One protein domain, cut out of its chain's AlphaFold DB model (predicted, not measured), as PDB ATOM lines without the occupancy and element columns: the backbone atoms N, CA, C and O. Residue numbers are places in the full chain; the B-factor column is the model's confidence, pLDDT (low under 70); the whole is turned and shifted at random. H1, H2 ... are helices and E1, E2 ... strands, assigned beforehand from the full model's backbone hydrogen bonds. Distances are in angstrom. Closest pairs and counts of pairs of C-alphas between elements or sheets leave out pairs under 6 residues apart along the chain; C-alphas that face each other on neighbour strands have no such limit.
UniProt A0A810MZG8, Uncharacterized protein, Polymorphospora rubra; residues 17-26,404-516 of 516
ATOM      1  N   ILE A  17     126.572 156.901 130.778       97.12
ATOM      2  CA  ILE A  17     125.320 156.861 130.012       97.12
ATOM      3  C   ILE A  17     125.004 158.287 129.560       97.12
ATOM      4  O   ILE A  17     124.637 159.131 130.374       97.12
ATOM      5  N   ASP A  18     125.141 158.567 128.264       97.38
ATOM      6  CA  ASP A  18     124.741 159.856 127.690       97.38
ATOM      7  C   ASP A  18     123.282 159.809 127.226       97.38
ATOM      8  O   ASP A  18     122.986 159.393 126.105       97.38
ATOM      9  N   LEU A  19     122.360 160.254 128.088       98.25
ATOM     10  CA  LEU A  19     120.942 160.324 127.735       98.25
ATOM     11  C   LEU A  19     120.700 161.317 126.596       98.25
ATOM     12  O   LEU A  19     119.787 161.117 125.803       98.25
ATOM     13  N   GLY A  20     121.523 162.365 126.480       97.38
ATOM     14  CA  GLY A  20     121.422 163.362 125.418       97.38
ATOM     15  C   GLY A  20     121.721 162.802 124.024       97.38
ATOM     16  O   GLY A  20     121.173 163.306 123.041       97.38
ATOM     17  N   ALA A  21     122.548 161.760 123.930       97.25
ATOM     18  CA  ALA A  21     122.915 161.117 122.669       97.25
ATOM     19  C   ALA A  21     121.887 160.087 122.177       97.25
ATOM     20  O   ALA A  21     122.014 159.601 121.053       97.25
ATOM     21  N   LEU A  22     120.871 159.754 122.982       97.56
ATOM     22  CA  LEU A  22     119.889 158.742 122.601       97.56
ATOM     23  C   LEU A  22     119.124 159.174 121.343       97.56
ATOM     24  O   LEU A  22     118.614 160.304 121.309       97.56
ATOM     25  N   PRO A  23     119.027 158.297 120.325       97.38
ATOM     26  CA  PRO A  23     118.235 158.575 119.139       97.38
ATOM     27  C   PRO A  23     116.755 158.604 119.514       97.38
ATOM     28  O   PRO A  23     116.290 157.806 120.326       97.38
ATOM     29  N   VAL A  24     116.003 159.522 118.916       96.31
ATOM     30  CA  VAL A  24     114.561 159.647 119.107       96.31
ATOM     31  C   VAL A  24     113.873 159.610 117.756       96.31
ATOM     32  O   VAL A  24     114.036 160.514 116.934       96.31
ATOM     33  N   THR A  25     113.076 158.563 117.565       92.81
ATOM     34  CA  THR A  25     112.289 158.341 116.354       92.81
ATOM     35  C   THR A  25     111.168 159.359 116.211       92.81
ATOM     36  O   THR A  25     110.571 159.779 117.208       92.81
ATOM     37  N   GLY A  26     110.812 159.684 114.971       91.81
ATOM     38  CA  GLY A  26     109.727 160.605 114.653       91.81
ATOM     39  C   GLY A  26     110.217 162.009 114.309       91.81
ATOM     40  O   GLY A  26     111.400 162.242 114.063       91.81
ATOM     41  N   ARG A 404     119.144 165.371 123.130       96.38
ATOM     42  CA  ARG A 404     119.782 166.687 123.235       96.38
ATOM     43  C   ARG A 404     119.145 167.693 122.286       96.38
ATOM     44  O   ARG A 404     118.842 168.807 122.701       96.38
ATOM     45  N   ALA A 405     118.880 167.316 121.039       95.56
ATOM     46  CA  ALA A 405     118.188 168.196 120.105       95.56
ATOM     47  C   ALA A 405     116.743 168.507 120.548       95.56
ATOM     48  O   ALA A 405     116.324 169.661 120.440       95.56
ATOM     49  N   LEU A 406     116.019 167.541 121.129       95.50
ATOM     50  CA  LEU A 406     114.669 167.747 121.682       95.50
ATOM     51  C   LEU A 406     114.596 168.774 122.817       95.50
ATOM     52  O   LEU A 406     113.525 169.322 123.067       95.50
ATOM     53  N   THR A 407     115.705 169.109 123.479       94.88
ATOM     54  CA  THR A 407     115.716 170.202 124.471       94.88
ATOM     55  C   THR A 407     115.302 171.554 123.880       94.88
ATOM     56  O   THR A 407     114.815 172.419 124.604       94.88
ATOM     57  N   ARG A 408     115.413 171.720 122.554       94.56
ATOM     58  CA  ARG A 408     114.978 172.914 121.810       94.56
ATOM     59  C   ARG A 408     113.491 172.897 121.451       94.56
ATOM     60  O   ARG A 408     113.045 173.708 120.634       94.56
ATOM     61  N   LEU A 409     112.710 171.977 122.022       91.19
ATOM     62  CA  LEU A 409     111.264 171.941 121.848       91.19
ATOM     63  C   LEU A 409     110.650 173.289 122.219       91.19
ATOM     64  O   LEU A 409     110.776 173.808 123.326       91.19
ATOM     65  N   ALA A 410     109.923 173.837 121.260       78.31
ATOM     66  CA  ALA A 410     109.216 175.093 121.374       78.31
ATOM     67  C   ALA A 410     107.913 174.959 122.197       78.31
ATOM     68  O   ALA A 410     106.841 175.273 121.689       78.31
ATOM     69  N   SER A 411     107.976 174.483 123.447       79.25
ATOM     70  CA  SER A 411     106.789 174.165 124.262       79.25
ATOM     71  C   SER A 411     106.763 174.926 125.593       79.25
ATOM     72  O   SER A 411     107.762 174.918 126.307       79.25
ATOM     73  N   PRO A 412     105.628 175.535 125.993       73.38
ATOM     74  CA  PRO A 412     105.495 176.127 127.324       73.38
ATOM     75  C   PRO A 412     105.463 175.063 128.436       73.38
ATOM     76  O   PRO A 412     105.755 175.378 129.591       73.38
ATOM     77  N   VAL A 413     105.127 173.816 128.091       79.81
ATOM     78  CA  VAL A 413     104.936 172.701 129.028       79.81
ATOM     79  C   VAL A 413     106.257 172.037 129.419       79.81
ATOM     80  O   VAL A 413     106.405 171.600 130.558       79.81
ATOM     81  N   CYS A 414     107.215 171.962 128.492       88.62
ATOM     82  CA  CYS A 414     108.541 171.409 128.757       88.62
ATOM     83  C   CYS A 414     109.465 172.520 129.264       88.62
ATOM     84  O   CYS A 414     109.747 173.480 128.552       88.62
ATOM     85  N   LYS A 415     109.928 172.399 130.506       90.75
ATOM     86  CA  LYS A 415     110.907 173.303 131.108       90.75
ATOM     87  C   LYS A 415     112.339 172.816 130.818       90.75
ATOM     88  O   LYS A 415     112.533 171.635 130.517       90.75
ATOM     89  N   PRO A 416     113.339 173.712 130.892       92.69
ATOM     90  CA  PRO A 416     114.740 173.322 130.798       92.69
ATOM     91  C   PRO A 416     115.150 172.390 131.940       92.69
ATOM     92  O   PRO A 416     114.713 172.570 133.081       92.69
ATOM     93  N   TRP A 417     116.027 171.435 131.631       94.56
ATOM     94  CA  TRP A 417     116.658 170.559 132.617       94.56
ATOM     95  C   TRP A 417     117.316 171.390 133.739       94.56
ATOM     96  O   TRP A 417     118.126 172.265 133.433       94.56
ATOM     97  N   PRO A 418     116.956 171.177 135.023       93.44
ATOM     98  CA  PRO A 418     117.364 172.063 136.115       93.44
ATOM     99  C   PRO A 418     118.717 171.710 136.753       93.44
ATOM    100  O   PRO A 418     119.166 172.442 137.631       93.44
ATOM    101  N   LEU A 419     119.343 170.595 136.364       94.12
ATOM    102  CA  LEU A 419     120.619 170.124 136.916       94.12
ATOM    103  C   LEU A 419     121.753 170.280 135.883       94.12
ATOM    104  O   LEU A 419     121.479 170.516 134.704       94.12
ATOM    105  N   PRO A 420     123.031 170.138 136.284       94.81
ATOM    106  CA  PRO A 420     124.142 170.075 135.338       94.81
ATOM    107  C   PRO A 420     123.934 169.020 134.246       94.81
ATOM    108  O   PRO A 420     123.305 167.983 134.469       94.81
ATOM    109  N   GLU A 421     124.495 169.269 133.059       93.88
ATOM    110  CA  GLU A 421     124.446 168.290 131.969       93.88
ATOM    111  C   GLU A 421     125.216 167.017 132.306       93.88
ATOM    112  O   GLU A 421     124.809 165.948 131.883       93.88
ATOM    113  N   ARG A 422     126.307 167.104 133.071       96.00
ATOM    114  CA  ARG A 422     127.092 165.943 133.498       96.00
ATOM    115  C   ARG A 422     126.913 165.727 134.995       96.00
ATOM    116  O   ARG A 422     127.199 166.633 135.774       96.00
ATOM    117  N   LEU A 423     126.452 164.542 135.385       95.31
ATOM    118  CA  LEU A 423     126.160 164.186 136.774       95.31
ATOM    119  C   LEU A 423     126.948 162.953 137.193       95.31
ATOM    120  O   LEU A 423     126.868 161.925 136.529       95.31
ATOM    121  N   THR A 424     127.640 163.039 138.325       95.31
ATOM    122  CA  THR A 424     128.185 161.859 139.002       95.31
ATOM    123  C   THR A 424     127.073 161.189 139.806       95.31
ATOM    124  O   THR A 424     126.407 161.854 140.605       95.31
ATOM    125  N   VAL A 425     126.851 159.892 139.576       95.56
ATOM    126  CA  VAL A 425     125.776 159.120 140.197       95.56
ATOM    127  C   VAL A 425     126.277 157.863 140.906       95.56
ATOM    128  O   VAL A 425     126.961 157.029 140.315       95.56
ATOM    129  N   ALA A 426     125.877 157.694 142.164       94.25
ATOM    130  CA  ALA A 426     126.040 156.462 142.928       94.25
ATOM    131  C   ALA A 426     124.760 155.614 142.840       94.25
ATOM    132  O   ALA A 426     123.651 156.142 142.790       94.25
ATOM    133  N   GLY A 427     124.872 154.288 142.842       92.25
ATOM    134  CA  GLY A 427     123.711 153.400 142.742       92.25
ATOM    135  C   GLY A 427     124.105 151.930 142.758       92.25
ATOM    136  O   GLY A 427     125.289 151.593 142.716       92.25
ATOM    137  N   THR A 428     123.115 151.039 142.834       94.88
ATOM    138  CA  THR A 428     123.386 149.596 142.770       94.88
ATOM    139  C   THR A 428     123.776 149.174 141.348       94.88
ATOM    140  O   THR A 428     123.299 149.760 140.373       94.88
ATOM    141  N   ASP A 429     124.579 148.109 141.205       94.06
ATOM    142  CA  ASP A 429     124.865 147.485 139.897       94.06
ATOM    143  C   ASP A 429     123.574 147.181 139.123       94.06
ATOM    144  O   ASP A 429     123.486 147.380 137.911       94.06
ATOM    145  N   SER A 430     122.551 146.711 139.842       94.69
ATOM    146  CA  SER A 430     121.246 146.371 139.281       94.69
ATOM    147  C   SER A 430     120.545 147.587 138.671       94.69
ATOM    148  O   SER A 430     120.008 147.489 137.564       94.69
ATOM    149  N   ASP A 431     120.558 148.731 139.360       95.25
ATOM    150  CA  ASP A 431     119.918 149.964 138.888       95.25
ATOM    151  C   ASP A 431     120.649 150.555 137.682       95.25
ATOM    152  O   ASP A 431     119.995 150.955 136.714       95.25
ATOM    153  N   TRP A 432     121.987 150.535 137.705       95.62
ATOM    154  CA  TRP A 432     122.827 150.970 136.586       95.62
ATOM    155  C   TRP A 432     122.590 150.115 135.336       95.62
ATOM    156  O   TRP A 432     122.281 150.629 134.260       95.62
ATOM    157  N   GLN A 433     122.638 148.787 135.481       95.06
ATOM    158  CA  GLN A 433     122.400 147.862 134.370       95.06
ATOM    159  C   GLN A 433     120.963 147.933 133.846       95.06
ATOM    160  O   GLN A 433     120.721 147.738 132.655       95.06
ATOM    161  N   ALA A 434     119.988 148.214 134.714       94.50
ATOM    162  CA  ALA A 434     118.620 148.460 134.277       94.50
ATOM    163  C   ALA A 434     118.521 149.718 133.407       94.50
ATOM    164  O   ALA A 434     117.864 149.664 132.370       94.50
ATOM    165  N   MET A 435     119.204 150.805 133.783       95.19
ATOM    166  CA  MET A 435     119.220 152.027 132.982       95.19
ATOM    167  C   MET A 435     119.883 151.796 131.624       95.19
ATOM    168  O   MET A 435     119.273 152.121 130.611       95.19
ATOM    169  N   ARG A 436     121.047 151.131 131.581       94.94
ATOM    170  CA  ARG A 436     121.715 150.771 130.314       94.94
ATOM    171  C   ARG A 436     120.805 149.984 129.373       94.94
ATOM    172  O   ARG A 436     120.762 150.261 128.179       94.94
ATOM    173  N   ARG A 437     120.066 149.006 129.909       94.75
ATOM    174  CA  ARG A 437     119.092 148.234 129.125       94.75
ATOM    175  C   ARG A 437     117.940 149.103 128.628       94.75
ATOM    176  O   ARG A 437     117.543 148.962 127.482       94.75
ATOM    177  N   ALA A 438     117.414 149.997 129.462       93.69
ATOM    178  CA  ALA A 438     116.306 150.869 129.078       93.69
ATOM    179  C   ALA A 438     116.687 151.903 128.008       93.69
ATOM    180  O   ALA A 438     115.821 152.334 127.257       93.69
ATOM    181  N   THR A 439     117.962 152.288 127.933       95.44
ATOM    182  CA  THR A 439     118.486 153.224 126.930       95.44
ATOM    183  C   THR A 439     118.942 152.543 125.636       95.44
ATOM    184  O   THR A 439     119.274 153.240 124.683       95.44
ATOM    185  N   ALA A 440     118.996 151.205 125.584       92.56
ATOM    186  CA  ALA A 440     119.599 150.461 124.471       92.56
ATOM    187  C   ALA A 440     118.879 150.686 123.130       92.56
ATOM    188  O   ALA A 440     119.535 150.837 122.103       92.56
ATOM    189  N   ASP A 441     117.549 150.778 123.164       87.50
ATOM    190  CA  ASP A 441     116.710 150.983 121.976       87.50
ATOM    191  C   ASP A 441     116.471 152.477 121.665       87.50
ATOM    192  O   ASP A 441     115.712 152.821 120.760       87.50
ATOM    193  N   GLY A 442     117.101 153.383 122.424       93.00
ATOM    194  CA  GLY A 442     116.877 154.824 122.336       93.00
ATOM    195  C   GLY A 442     115.519 155.271 122.891       93.00
ATOM    196  O   GLY A 442     114.966 154.688 123.824       93.00
ATOM    197  N   GLY A 443     114.994 156.355 122.329       94.44
ATOM    198  CA  GLY A 443     113.772 157.023 122.766       94.44
ATOM    199  C   GLY A 443     114.032 158.244 123.656       94.44
ATOM    200  O   GLY A 443     115.163 158.505 124.075       94.44
ATOM    201  N   PRO A 444     112.989 159.048 123.929       96.50
ATOM    202  CA  PRO A 444     113.153 160.258 124.715       96.50
ATOM    203  C   PRO A 444     113.496 159.921 126.170       96.50
ATOM    204  O   PRO A 444     112.846 159.080 126.792       96.50
ATOM    205  N   ALA A 445     114.471 160.636 126.730       97.62
ATOM    206  CA  ALA A 445     114.693 160.695 128.166       97.62
ATOM    207  C   ALA A 445     113.964 161.918 128.729       97.62
ATOM    208  O   ALA A 445     114.193 163.056 128.309       97.62
ATOM    209  N   LEU A 446     113.056 161.681 129.669       97.12
ATOM    210  CA  LEU A 446     112.214 162.710 130.264       97.12
ATOM    211  C   LEU A 446     112.593 162.934 131.717       97.12
ATOM    212  O   LEU A 446     113.023 162.001 132.393       97.12
ATOM    213  N   TYR A 447     112.358 164.144 132.216       96.44
ATOM    214  CA  TYR A 447     112.373 164.404 133.644       96.44
ATOM    215  C   TYR A 447     111.073 165.005 134.161       96.44
ATOM    216  O   TYR A 447     110.365 165.728 133.457       96.44
ATOM    217  N   SER A 448     110.811 164.761 135.436       94.19
ATOM    218  CA  SER A 448     109.777 165.438 136.212       94.19
ATOM    219  C   SER A 448     110.229 165.610 137.655       94.19
ATOM    220  O   SER A 448     111.083 164.866 138.123       94.19
ATOM    221  N   VAL A 449     109.644 166.566 138.365       91.62
ATOM    222  CA  VAL A 449     109.818 166.722 139.811       91.62
ATOM    223  C   VAL A 449     108.544 166.255 140.504       91.62
ATOM    224  O   VAL A 449     107.452 166.679 140.113       91.62
ATOM    225  N   ASP A 450     108.672 165.361 141.482       86.81
ATOM    226  CA  ASP A 450     107.535 164.868 142.263       86.81
ATOM    227  C   ASP A 450     107.093 165.847 143.369       86.81
ATOM    228  O   ASP A 450     107.590 166.973 143.472       86.81
ATOM    229  N   SER A 451     106.107 165.439 144.175       83.69
ATOM    230  CA  SER A 451     105.571 166.253 145.275       83.69
ATOM    231  C   SER A 451     106.587 166.544 146.374       83.69
ATOM    232  O   SER A 451     106.457 167.561 147.052       83.69
ATOM    233  N   ASP A 452     107.591 165.681 146.520       84.19
ATOM    234  CA  ASP A 452     108.620 165.771 147.553       84.19
ATOM    235  C   ASP A 452     109.856 166.536 147.044       84.19
ATOM    236  O   ASP A 452     110.838 166.712 147.764       84.19
ATOM    237  N   GLY A 453     109.803 167.032 145.802       85.81
ATOM    238  CA  GLY A 453     110.875 167.797 145.179       85.81
ATOM    239  C   GLY A 453     111.989 166.934 144.581       85.81
ATOM    240  O   GLY A 453     113.017 167.485 144.179       85.81
ATOM    241  N   GLN A 454     111.816 165.613 144.499       88.06
ATOM    242  CA  GLN A 454     112.817 164.717 143.927       88.06
ATOM    243  C   GLN A 454     112.758 164.727 142.401       88.06
ATOM    244  O   GLN A 454     111.689 164.807 141.790       88.06
ATOM    245  N   HIS A 455     113.930 164.638 141.773       94.06
ATOM    246  CA  HIS A 455     114.035 164.578 140.321       94.06
ATOM    247  C   HIS A 455     113.854 163.136 139.862       94.06
ATOM    248  O   HIS A 455     114.576 162.237 140.283       94.06
ATOM    249  N   LEU A 456     112.905 162.930 138.965       94.88
ATOM    250  CA  LEU A 456     112.611 161.651 138.347       94.88
ATOM    251  C   LEU A 456     113.117 161.679 136.908       94.88
ATOM    252  O   LEU A 456     112.819 162.627 136.187       94.88
ATOM    253  N   ILE A 457     113.831 160.639 136.486       96.56
ATOM    254  CA  ILE A 457     114.207 160.389 135.090       96.56
ATOM    255  C   ILE A 457     113.382 159.215 134.583       96.56
ATOM    256  O   ILE A 457     113.374 158.155 135.205       96.56
ATOM    257  N   GLN A 458     112.718 159.375 133.442       96.00
ATOM    258  CA  GLN A 458     111.993 158.307 132.764       96.00
ATOM    259  C   GLN A 458     112.625 158.012 131.402       96.00
ATOM    260  O   GLN A 458     112.799 158.917 130.585       96.00
ATOM    261  N   VAL A 459     112.912 156.734 131.153       95.50
ATOM    262  CA  VAL A 459     113.386 156.207 129.863       95.50
ATOM    263  C   VAL A 459     112.616 154.925 129.561       95.50
ATOM    264  O   VAL A 459     112.475 154.054 130.425       95.50
ATOM    265  N   GLY A 460     112.072 154.811 128.347       93.06
ATOM    266  CA  GLY A 460     111.200 153.694 127.987       93.06
ATOM    267  C   GLY A 460     110.004 153.601 128.940       93.06
ATOM    268  O   GLY A 460     109.245 154.556 129.083       93.06
ATOM    269  N   VAL A 461     109.839 152.455 129.599       91.88
ATOM    270  CA  VAL A 461     108.776 152.195 130.595       91.88
ATOM    271  C   VAL A 461     109.301 152.168 132.033       91.88
ATOM    272  O   VAL A 461     108.652 151.615 132.918       91.88
ATOM    273  N   GLN A 462     110.505 152.688 132.264       93.06
ATOM    274  CA  GLN A 462     111.160 152.661 133.568       93.06
ATOM    275  C   GLN A 462     111.454 154.070 134.067       93.06
ATOM    276  O   GLN A 462     111.627 155.008 133.284       93.06
ATOM    277  N   ARG A 463     111.525 154.198 135.393       94.44
ATOM    278  CA  ARG A 463     111.788 155.451 136.089       94.44
ATOM    279  C   ARG A 463     112.860 155.275 137.158       94.44
ATOM    280  O   ARG A 463     112.914 154.250 137.840       94.44
ATOM    281  N   TRP A 464     113.678 156.305 137.312       95.75
ATOM    282  CA  TRP A 464     114.687 156.427 138.350       95.75
ATOM    283  C   TRP A 464     114.497 157.724 139.113       95.75
ATOM    284  O   TRP A 464     114.163 158.750 138.526       95.75
ATOM    285  N   THR A 465     114.765 157.676 140.407       95.38
ATOM    286  CA  THR A 465     114.871 158.847 141.267       95.38
ATOM    287  C   THR A 465     116.335 159.252 141.375       95.38
ATOM    288  O   THR A 465     117.198 158.399 141.601       95.38
ATOM    289  N   LEU A 466     116.600 160.548 141.230       94.62
ATOM    290  CA  LEU A 466     117.862 161.198 141.561       94.62
ATOM    291  C   LEU A 466     117.721 161.918 142.905       94.62
ATOM    292  O   LEU A 466     117.029 162.935 143.010       94.62
ATOM    293  N   THR A 467     118.405 161.404 143.922       92.25
ATOM    294  CA  THR A 467     118.457 162.009 145.260       92.25
ATOM    295  C   THR A 467     119.818 162.678 145.466       92.25
ATOM    296  O   THR A 467     120.824 161.994 145.318       92.25
ATOM    297  N   PRO A 468     119.898 163.980 145.793       90.81
ATOM    298  CA  PRO A 468     121.176 164.638 146.073       90.81
ATOM    299  C   PRO A 468     121.926 163.983 147.243       90.81
ATOM    300  O   PRO A 468     121.303 163.609 148.238       90.81
ATOM    301  N   GLU A 469     123.252 163.882 147.141       88.75
ATOM    302  CA  GLU A 469     124.136 163.388 148.204       88.75
ATOM    303  C   GLU A 469     124.999 164.518 148.791       88.75
ATOM    304  O   GLU A 469     125.155 165.589 148.200       88.75
ATOM    305  N   ALA A 470     125.551 164.300 149.990       84.75
ATOM    306  CA  ALA A 470     126.299 165.324 150.730       84.75
ATOM    307  C   ALA A 470     127.624 165.739 150.059       84.75
ATOM    308  O   ALA A 470     128.138 166.821 150.336       84.75
ATOM    309  N   ASP A 471     128.170 164.895 149.186       83.12
ATOM    310  CA  ASP A 471     129.403 165.118 148.425       83.12
ATOM    311  C   ASP A 471     129.180 165.888 147.107       83.12
ATOM    312  O   ASP A 471     130.121 166.110 146.346       83.12
ATOM    313  N   GLY A 472     127.940 166.310 146.831       79.94
ATOM    314  CA  GLY A 472     127.557 166.972 145.584       79.94
ATOM    315  C   GLY A 472     127.224 166.011 144.435       79.94
ATOM    316  O   GLY A 472     126.846 166.474 143.356       79.94
ATOM    317  N   GLY A 473     127.326 164.695 144.652       89.44
ATOM    318  CA  GLY A 473     126.829 163.656 143.755       89.44
ATOM    319  C   GLY A 473     125.316 163.442 143.877       89.44
ATOM    320  O   GLY A 473     124.610 164.143 144.605       89.44
ATOM    321  N   HIS A 474     124.795 162.473 143.125       94.25
ATOM    322  CA  HIS A 474     123.397 162.047 143.230       94.25
ATOM    323  C   HIS A 474     123.302 160.528 143.373       94.25
ATOM    324  O   HIS A 474     124.025 159.784 142.720       94.25
ATOM    325  N   ARG A 475     122.351 160.038 144.157       94.44
ATOM    326  CA  ARG A 475     121.988 158.624 144.193       94.44
ATOM    327  C   ARG A 475     120.926 158.331 143.147       94.44
ATOM    328  O   ARG A 475     119.847 158.920 143.185       94.44
ATOM    329  N   LEU A 476     121.216 157.397 142.249       95.44
ATOM    330  CA  LEU A 476     120.292 156.885 141.249       95.44
ATOM    331  C   LEU A 476     119.621 155.612 141.779       95.44
ATOM    332  O   LEU A 476     120.277 154.588 141.958       95.44
ATOM    333  N   THR A 477     118.308 155.665 142.001       95.44
ATOM    334  CA  THR A 477     117.524 154.520 142.501       95.44
ATOM    335  C   THR A 477     116.402 154.194 141.528       95.44
ATOM    336  O   THR A 477     115.619 155.078 141.180       95.44
ATOM    337  N   ARG A 478     116.288 152.938 141.074       94.06
ATOM    338  CA  ARG A 478     115.193 152.537 140.178       94.06
ATOM    339  C   ARG A 478     113.890 152.381 140.958       94.06
ATOM    340  O   ARG A 478     113.860 151.757 142.018       94.06
ATOM    341  N   ALA A 479     112.785 152.853 140.393       87.31
ATOM    342  CA  ALA A 479     111.466 152.556 140.932       87.31
ATOM    343  C   ALA A 479     111.155 151.050 140.771       87.31
ATOM    344  O   ALA A 479     111.178 150.498 139.668       87.31
ATOM    345  N   THR A 480     110.896 150.352 141.881       70.44
ATOM    346  CA  THR A 480     110.671 148.888 141.903       70.44
ATOM    347  C   THR A 480     109.192 148.494 141.927       70.44
ATOM    348  O   THR A 480     108.862 147.344 141.640       70.44
ATOM    349  N   ARG A 481     108.289 149.434 142.236       59.72
ATOM    350  CA  ARG A 481     106.834 149.230 142.318       59.72
ATOM    351  C   ARG A 481     106.092 150.386 141.656       59.72
ATOM    352  O   ARG A 481     105.600 151.276 142.339       59.72
ATOM    353  N   GLU A 482     105.979 150.370 140.335       58.97
ATOM    354  CA  GLU A 482     105.064 151.281 139.646       58.97
ATOM    355  C   GLU A 482     103.885 150.520 139.040       58.97
ATOM    356  O   GLU A 482     104.009 149.392 138.556       58.97
ATOM    357  N   ARG A 483     102.713 151.172 139.064       64.06
ATOM    358  CA  ARG A 483     101.618 150.860 138.140       64.06
ATOM    359  C   ARG A 483     102.174 150.891 136.714       64.06
ATOM    360  O   ARG A 483     103.148 151.581 136.451       64.06
ATOM    361  N   ARG A 484     101.539 150.180 135.785       77.19
ATOM    362  CA  ARG A 484     101.892 150.211 134.358       77.19
ATOM    363  C   ARG A 484     101.912 151.674 133.864       77.19
ATOM    364  O   ARG A 484     100.847 152.254 133.675       77.19
ATOM    365  N   ILE A 485     103.100 152.275 133.739       83.81
ATOM    366  CA  ILE A 485     103.290 153.651 133.251       83.81
ATOM    367  C   ILE A 485     103.369 153.665 131.717       83.81
ATOM    368  O   ILE A 485     103.791 152.666 131.123       83.81
ATOM    369  N   PRO A 486     102.952 154.760 131.053       90.94
ATOM    370  CA  PRO A 486     103.139 154.909 129.612       90.94
ATOM    371  C   PRO A 486     104.630 154.931 129.251       90.94
ATOM    372  O   PRO A 486     105.483 155.263 130.077       90.94
ATOM    373  N   THR A 487     104.947 154.609 127.995       93.62
ATOM    374  CA  THR A 487     106.310 154.787 127.473       93.62
ATOM    375  C   THR A 487     106.705 156.263 127.530       93.62
ATOM    376  O   THR A 487     105.848 157.142 127.449       93.62
ATOM    377  N   ALA A 488     108.001 156.563 127.618       94.75
ATOM    378  CA  ALA A 488     108.501 157.935 127.577       94.75
ATOM    379  C   ALA A 488     108.046 158.679 126.304       94.75
ATOM    380  O   ALA A 488     107.699 159.850 126.370       94.75
ATOM    381  N   ALA A 489     107.953 157.994 125.159       94.06
ATOM    382  CA  ALA A 489     107.415 158.577 123.928       94.06
ATOM    383  C   ALA A 489     105.929 158.957 124.057       94.06
ATOM    384  O   ALA A 489     105.568 160.102 123.798       94.06
ATOM    385  N   ALA A 490     105.084 158.039 124.540       93.19
ATOM    386  CA  ALA A 490     103.665 158.320 124.762       93.19
ATOM    387  C   ALA A 490     103.454 159.405 125.831       93.19
ATOM    388  O   ALA A 490     102.554 160.232 125.717       93.19
ATOM    389  N   GLN A 491     104.308 159.431 126.856       93.25
ATOM    390  CA  GLN A 491     104.285 160.450 127.897       93.25
ATOM    391  C   GLN A 491     104.676 161.830 127.357       93.25
ATOM    392  O   GLN A 491     104.067 162.822 127.755       93.25
ATOM    393  N   LEU A 492     105.663 161.905 126.459       93.19
ATOM    394  CA  LEU A 492     106.035 163.144 125.778       93.19
ATOM    395  C   LEU A 492     104.889 163.647 124.897       93.19
ATOM    396  O   LEU A 492     104.568 164.830 124.951       93.19
ATOM    397  N   ASP A 493     104.246 162.764 124.132       91.25
ATOM    398  CA  ASP A 493     103.084 163.135 123.320       91.25
ATOM    399  C   ASP A 493     101.939 163.678 124.178       91.25
ATOM    400  O   ASP A 493     101.417 164.750 123.877       91.25
ATOM    401  N   ASP A 494     101.625 163.021 125.298       89.94
ATOM    402  CA  ASP A 494     100.645 163.508 126.274       89.94
ATOM    403  C   ASP A 494     101.023 164.891 126.842       89.94
ATOM    404  O   ASP A 494     100.190 165.799 126.935       89.94
ATOM    405  N   TRP A 495     102.301 165.109 127.173       89.75
ATOM    406  CA  TRP A 495     102.777 166.416 127.631       89.75
ATOM    407  C   TRP A 495     102.624 167.495 126.568       89.75
ATOM    408  O   TRP A 495     102.295 168.630 126.906       89.75
ATOM    409  N   LEU A 496     102.866 167.161 125.303       88.38
ATOM    410  CA  LEU A 496     102.747 168.103 124.197       88.38
ATOM    411  C   LEU A 496     101.282 168.407 123.865       88.38
ATOM    412  O   LEU A 496     100.982 169.556 123.559       88.38
ATOM    413  N   SER A 497     100.376 167.428 123.943       82.94
ATOM    414  CA  SER A 497      98.951 167.617 123.632       82.94
ATOM    415  C   SER A 497      98.129 168.210 124.780       82.94
ATOM    416  O   SER A 497      97.045 168.746 124.556       82.94
ATOM    417  N   SER A 498      98.602 168.105 126.024       71.69
ATOM    418  CA  SER A 498      97.842 168.544 127.196       71.69
ATOM    419  C   SER A 498      97.949 170.055 127.446       71.69
ATOM    420  O   SER A 498      99.034 170.629 127.525       71.69
ATOM    421  N   ARG A 499      96.802 170.710 127.692       62.53
ATOM    422  CA  ARG A 499      96.707 172.105 128.182       62.53
ATOM    423  C   ARG A 499      97.017 172.207 129.684       62.53
ATOM    424  O   ARG A 499      96.261 172.792 130.458       62.53
ATOM    425  N   MET A 500      98.077 171.543 130.135       58.47
ATOM    426  CA  MET A 500      98.364 171.392 131.560       58.47
ATOM    427  C   MET A 500      98.918 172.664 132.213       58.47
ATOM    428  O   MET A 500      99.581 173.492 131.594       58.47
ATOM    429  N   SER A 501      98.658 172.777 133.519       53.88
ATOM    430  CA  SER A 501      99.127 173.860 134.384       53.88
ATOM    431  C   SER A 501     100.650 174.033 134.336       53.88
ATOM    432  O   SER A 501     101.398 173.080 134.539       53.88
ATOM    433  N   ASN A 502     101.106 175.285 134.217       59.28
ATOM    434  CA  ASN A 502     102.517 175.701 134.286       59.28
ATOM    435  C   ASN A 502     103.231 175.368 135.621       59.28
ATOM    436  O   ASN A 502     104.399 175.718 135.787       59.28
ATOM    437  N   ARG A 503     102.545 174.745 136.592       60.59
ATOM    438  CA  ARG A 503     103.073 174.467 137.938       60.59
ATOM    439  C   ARG A 503     103.940 173.205 138.017       60.59
ATOM    440  O   ARG A 503     104.714 173.087 138.961       60.59
ATOM    441  N   THR A 504     103.846 172.275 137.064       69.62
ATOM    442  CA  THR A 504     104.669 171.052 137.063       69.62
ATOM    443  C   THR A 504     106.048 171.315 136.452       69.62
ATOM    444  O   THR A 504     106.157 171.777 135.318       69.62
ATOM    445  N   ARG A 505     107.125 171.006 137.190       88.25
ATOM    446  CA  ARG A 505     108.504 171.058 136.673       88.25
ATOM    447  C   ARG A 505     108.808 169.750 135.943       88.25
ATOM    448  O   ARG A 505     109.091 168.744 136.586       88.25
ATOM    449  N   ARG A 506     108.701 169.757 134.615       92.88
ATOM    450  CA  ARG A 506     108.931 168.591 133.747       92.88
ATOM    451  C   ARG A 506     109.520 169.001 132.403       92.88
ATOM    452  O   ARG A 506     109.304 170.136 131.986       92.88
ATOM    453  N   GLY A 507     110.199 168.092 131.714       95.00
ATOM    454  CA  GLY A 507     110.780 168.357 130.396       95.00
ATOM    455  C   GLY A 507     111.705 167.244 129.902       95.00
ATOM    456  O   GLY A 507     111.601 166.097 130.328       95.00
ATOM    457  N   ILE A 508     112.611 167.586 128.988       96.69
ATOM    458  CA  ILE A 508     113.576 166.648 128.397       96.69
ATOM    459  C   ILE A 508     114.833 166.570 129.273       96.69
ATOM    460  O   ILE A 508     115.302 167.600 129.756       96.69
ATOM    461  N   CYS A 509     115.375 165.369 129.482       97.50
ATOM    462  CA  CYS A 509     116.585 165.128 130.269       97.50
ATOM    463  C   CYS A 509     117.778 164.807 129.348       97.50
ATOM    464  O   CYS A 509     117.916 163.662 128.924       97.50
ATOM    465  N   PRO A 510     118.659 165.774 129.036       97.56
ATOM    466  CA  PRO A 510     119.824 165.548 128.180       97.56
ATOM    467  C   PRO A 510     121.066 165.079 128.958       97.56
ATOM    468  O   PRO A 510     122.179 165.204 128.451       97.56
ATOM    469  N   ALA A 511     120.901 164.629 130.206       97.75
ATOM    470  CA  ALA A 511     122.015 164.433 131.122       97.75
ATOM    471  C   ALA A 511     122.947 163.287 130.695       97.75
ATOM    472  O   ALA A 511     122.511 162.207 130.299       97.75
ATOM    473  N   THR A 512     124.244 163.501 130.857       97.94
ATOM    474  CA  THR A 512     125.271 162.470 130.851       97.94
ATOM    475  C   THR A 512     125.523 162.020 132.284       97.94
ATOM    476  O   THR A 512     126.062 162.769 133.103       97.94
ATOM    477  N   LEU A 513     125.135 160.789 132.592       97.25
ATOM    478  CA  LEU A 513     125.332 160.174 133.897       97.25
ATOM    479  C   LEU A 513     126.681 159.459 133.917       97.25
ATOM    480  O   LEU A 513     126.994 158.693 133.008       97.25
ATOM    481  N   VAL A 514     127.470 159.723 134.951       96.56
ATOM    482  CA  VAL A 514     128.796 159.149 135.177       96.56
ATOM    483  C   VAL A 514     128.742 158.378 136.474       96.56
ATOM    484  O   VAL A 514     128.405 158.940 137.510       96.56
ATOM    485  N   ARG A 515     129.053 157.096 136.428       93.94
ATOM    486  CA  ARG A 515     129.055 156.252 137.608       93.94
ATOM    487  C   ARG A 515     130.178 156.668 138.568       93.94
ATOM    488  O   ARG A 515     131.303 156.880 138.119       93.94
ATOM    489  N   ALA A 516     129.827 156.836 139.845       87.88
ATOM    490  CA  ALA A 516     130.743 157.173 140.938       87.88
ATOM    491  C   ALA A 516     131.637 155.996 141.345       87.88
ATOM    492  O   ALA A 516     131.122 154.850 141.344       87.88
TER     493      ALA A 516
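This is residues 17 to 26 and 404 to 516 of the 516 residues of an uncharacterized protein of Polymorphospora rubra (UniProt A0A810MZG8). Picture one seven-stranded sheet, strongly twisted and curled like part of a barrel but not closed, with helix H1 running across one face and helix H2 over the sheet's E7 and E3 end. The opening stretch of the printed part is tied to E8 by a short pairing at residues 17 to 18 and then leads to a separate short strand, E1. The printed part has 123 residues with two named helices and eight named strands, along the chain E1 E2 H1 E3 E4 E5 E6 H2 E7 E8; the sheet is mixed, in the order E7 E3 E4 E5 E6 E2 E8. The class is mixed, helices and strands, though under half of the residues are in named elements. The whole is compact and rounded, with a radius of gyration of the C-alphas of 13.7 A and spans of 38 by 29 by 29 A.

Start at Ile 17 and move to C-alpha 23 at (118.235, 158.575, 119.139), where E1 begins; it holds residues 23 to 26. The cut follows, and residues 404 to 421 form no named element. E2 is residues 422 to 426, 13.4 A long. Next find H1, residues 429 to 438, from C-alpha 429 at (124.865, 147.485, 139.897) over 14.2 A. Then come E3, residues 445 to 449, 14.0 A, and E4, residues 455 to 459, 13.4 A. E5, residues 462 to 468, is the longest strand, 20.0 A. E6, residues 474 to 478, spans 12.9 A, and H2, residues 488 to 497, spans 14.2 A. E7 is residues 506 to 508, and E8, residues 512 to 515, ends at C-alpha 515 at (129.055, 156.252, 137.608).

Begin in the sheet with E3 to E6, a meander, each strand the antiparallel neighbour of the one before, with three hairpins: E3 and E4, E4 and E5, E5 and E6. Look for N 446 and O 458 at 2.9 A between E3 and E4, N 457 and O 464 at 2.8 A between E4 and E5, and N 465 and O 477 at 2.8 A between E5 and E6. Edge strand E7 is antiparallel to E3, with N 447 and O 507 at 2.8 A. E6, the last strand of the meander, is also the neighbour of E2; the two are parallel, with 66 degrees between their directions, and N 426 and O 474 are within hydrogen-bond range at 2.8 A. E2 is parallel to edge strand E8, with N 423 and O 512 at 2.9 A. This pairing is staggered: E2 pairs with E8 over residues 422 to 425 and with E6 over residues 425 to 426. H1 is on the sheet at a height of 8.2 A, and the two make two layers, a helix on one face of a sheet. It lies over E6 and, only just, over E4, with 3 of its C-alphas falling there; it runs across the strands, at 70 degrees to E6 on the local plane. Its closest C-alphas to E6 are those of Asp 431 and Arg 478, 5.5 A apart. H2 is on the sheet at a height of 10.0 A, over E7 and E3, only just slantwise to the strands at 58 degrees to E3 on the local plane. The closest C-alphas of H2 and E3 are those of Ala 488 and Leu 446, 6.6 A apart. In H1 and H2 every O i to N i+4 pair is within hydrogen-bond range. H1 and H2 are apart. E1 pairs with no named strand and is apart from H1, H2 and E8, for instance.

The two C-alphas farthest apart are those of Gly 26 and Ala 470, 40.0 A. Residues 27 to 403 are cut out, and C-alphas 26 and 404 are 14.6 A apart across the cut. Of the links that are printed whole, none is long. The mean pLDDT of the printed part is 89.8, and residues 481 to 483 and 499 to 504 are under 70.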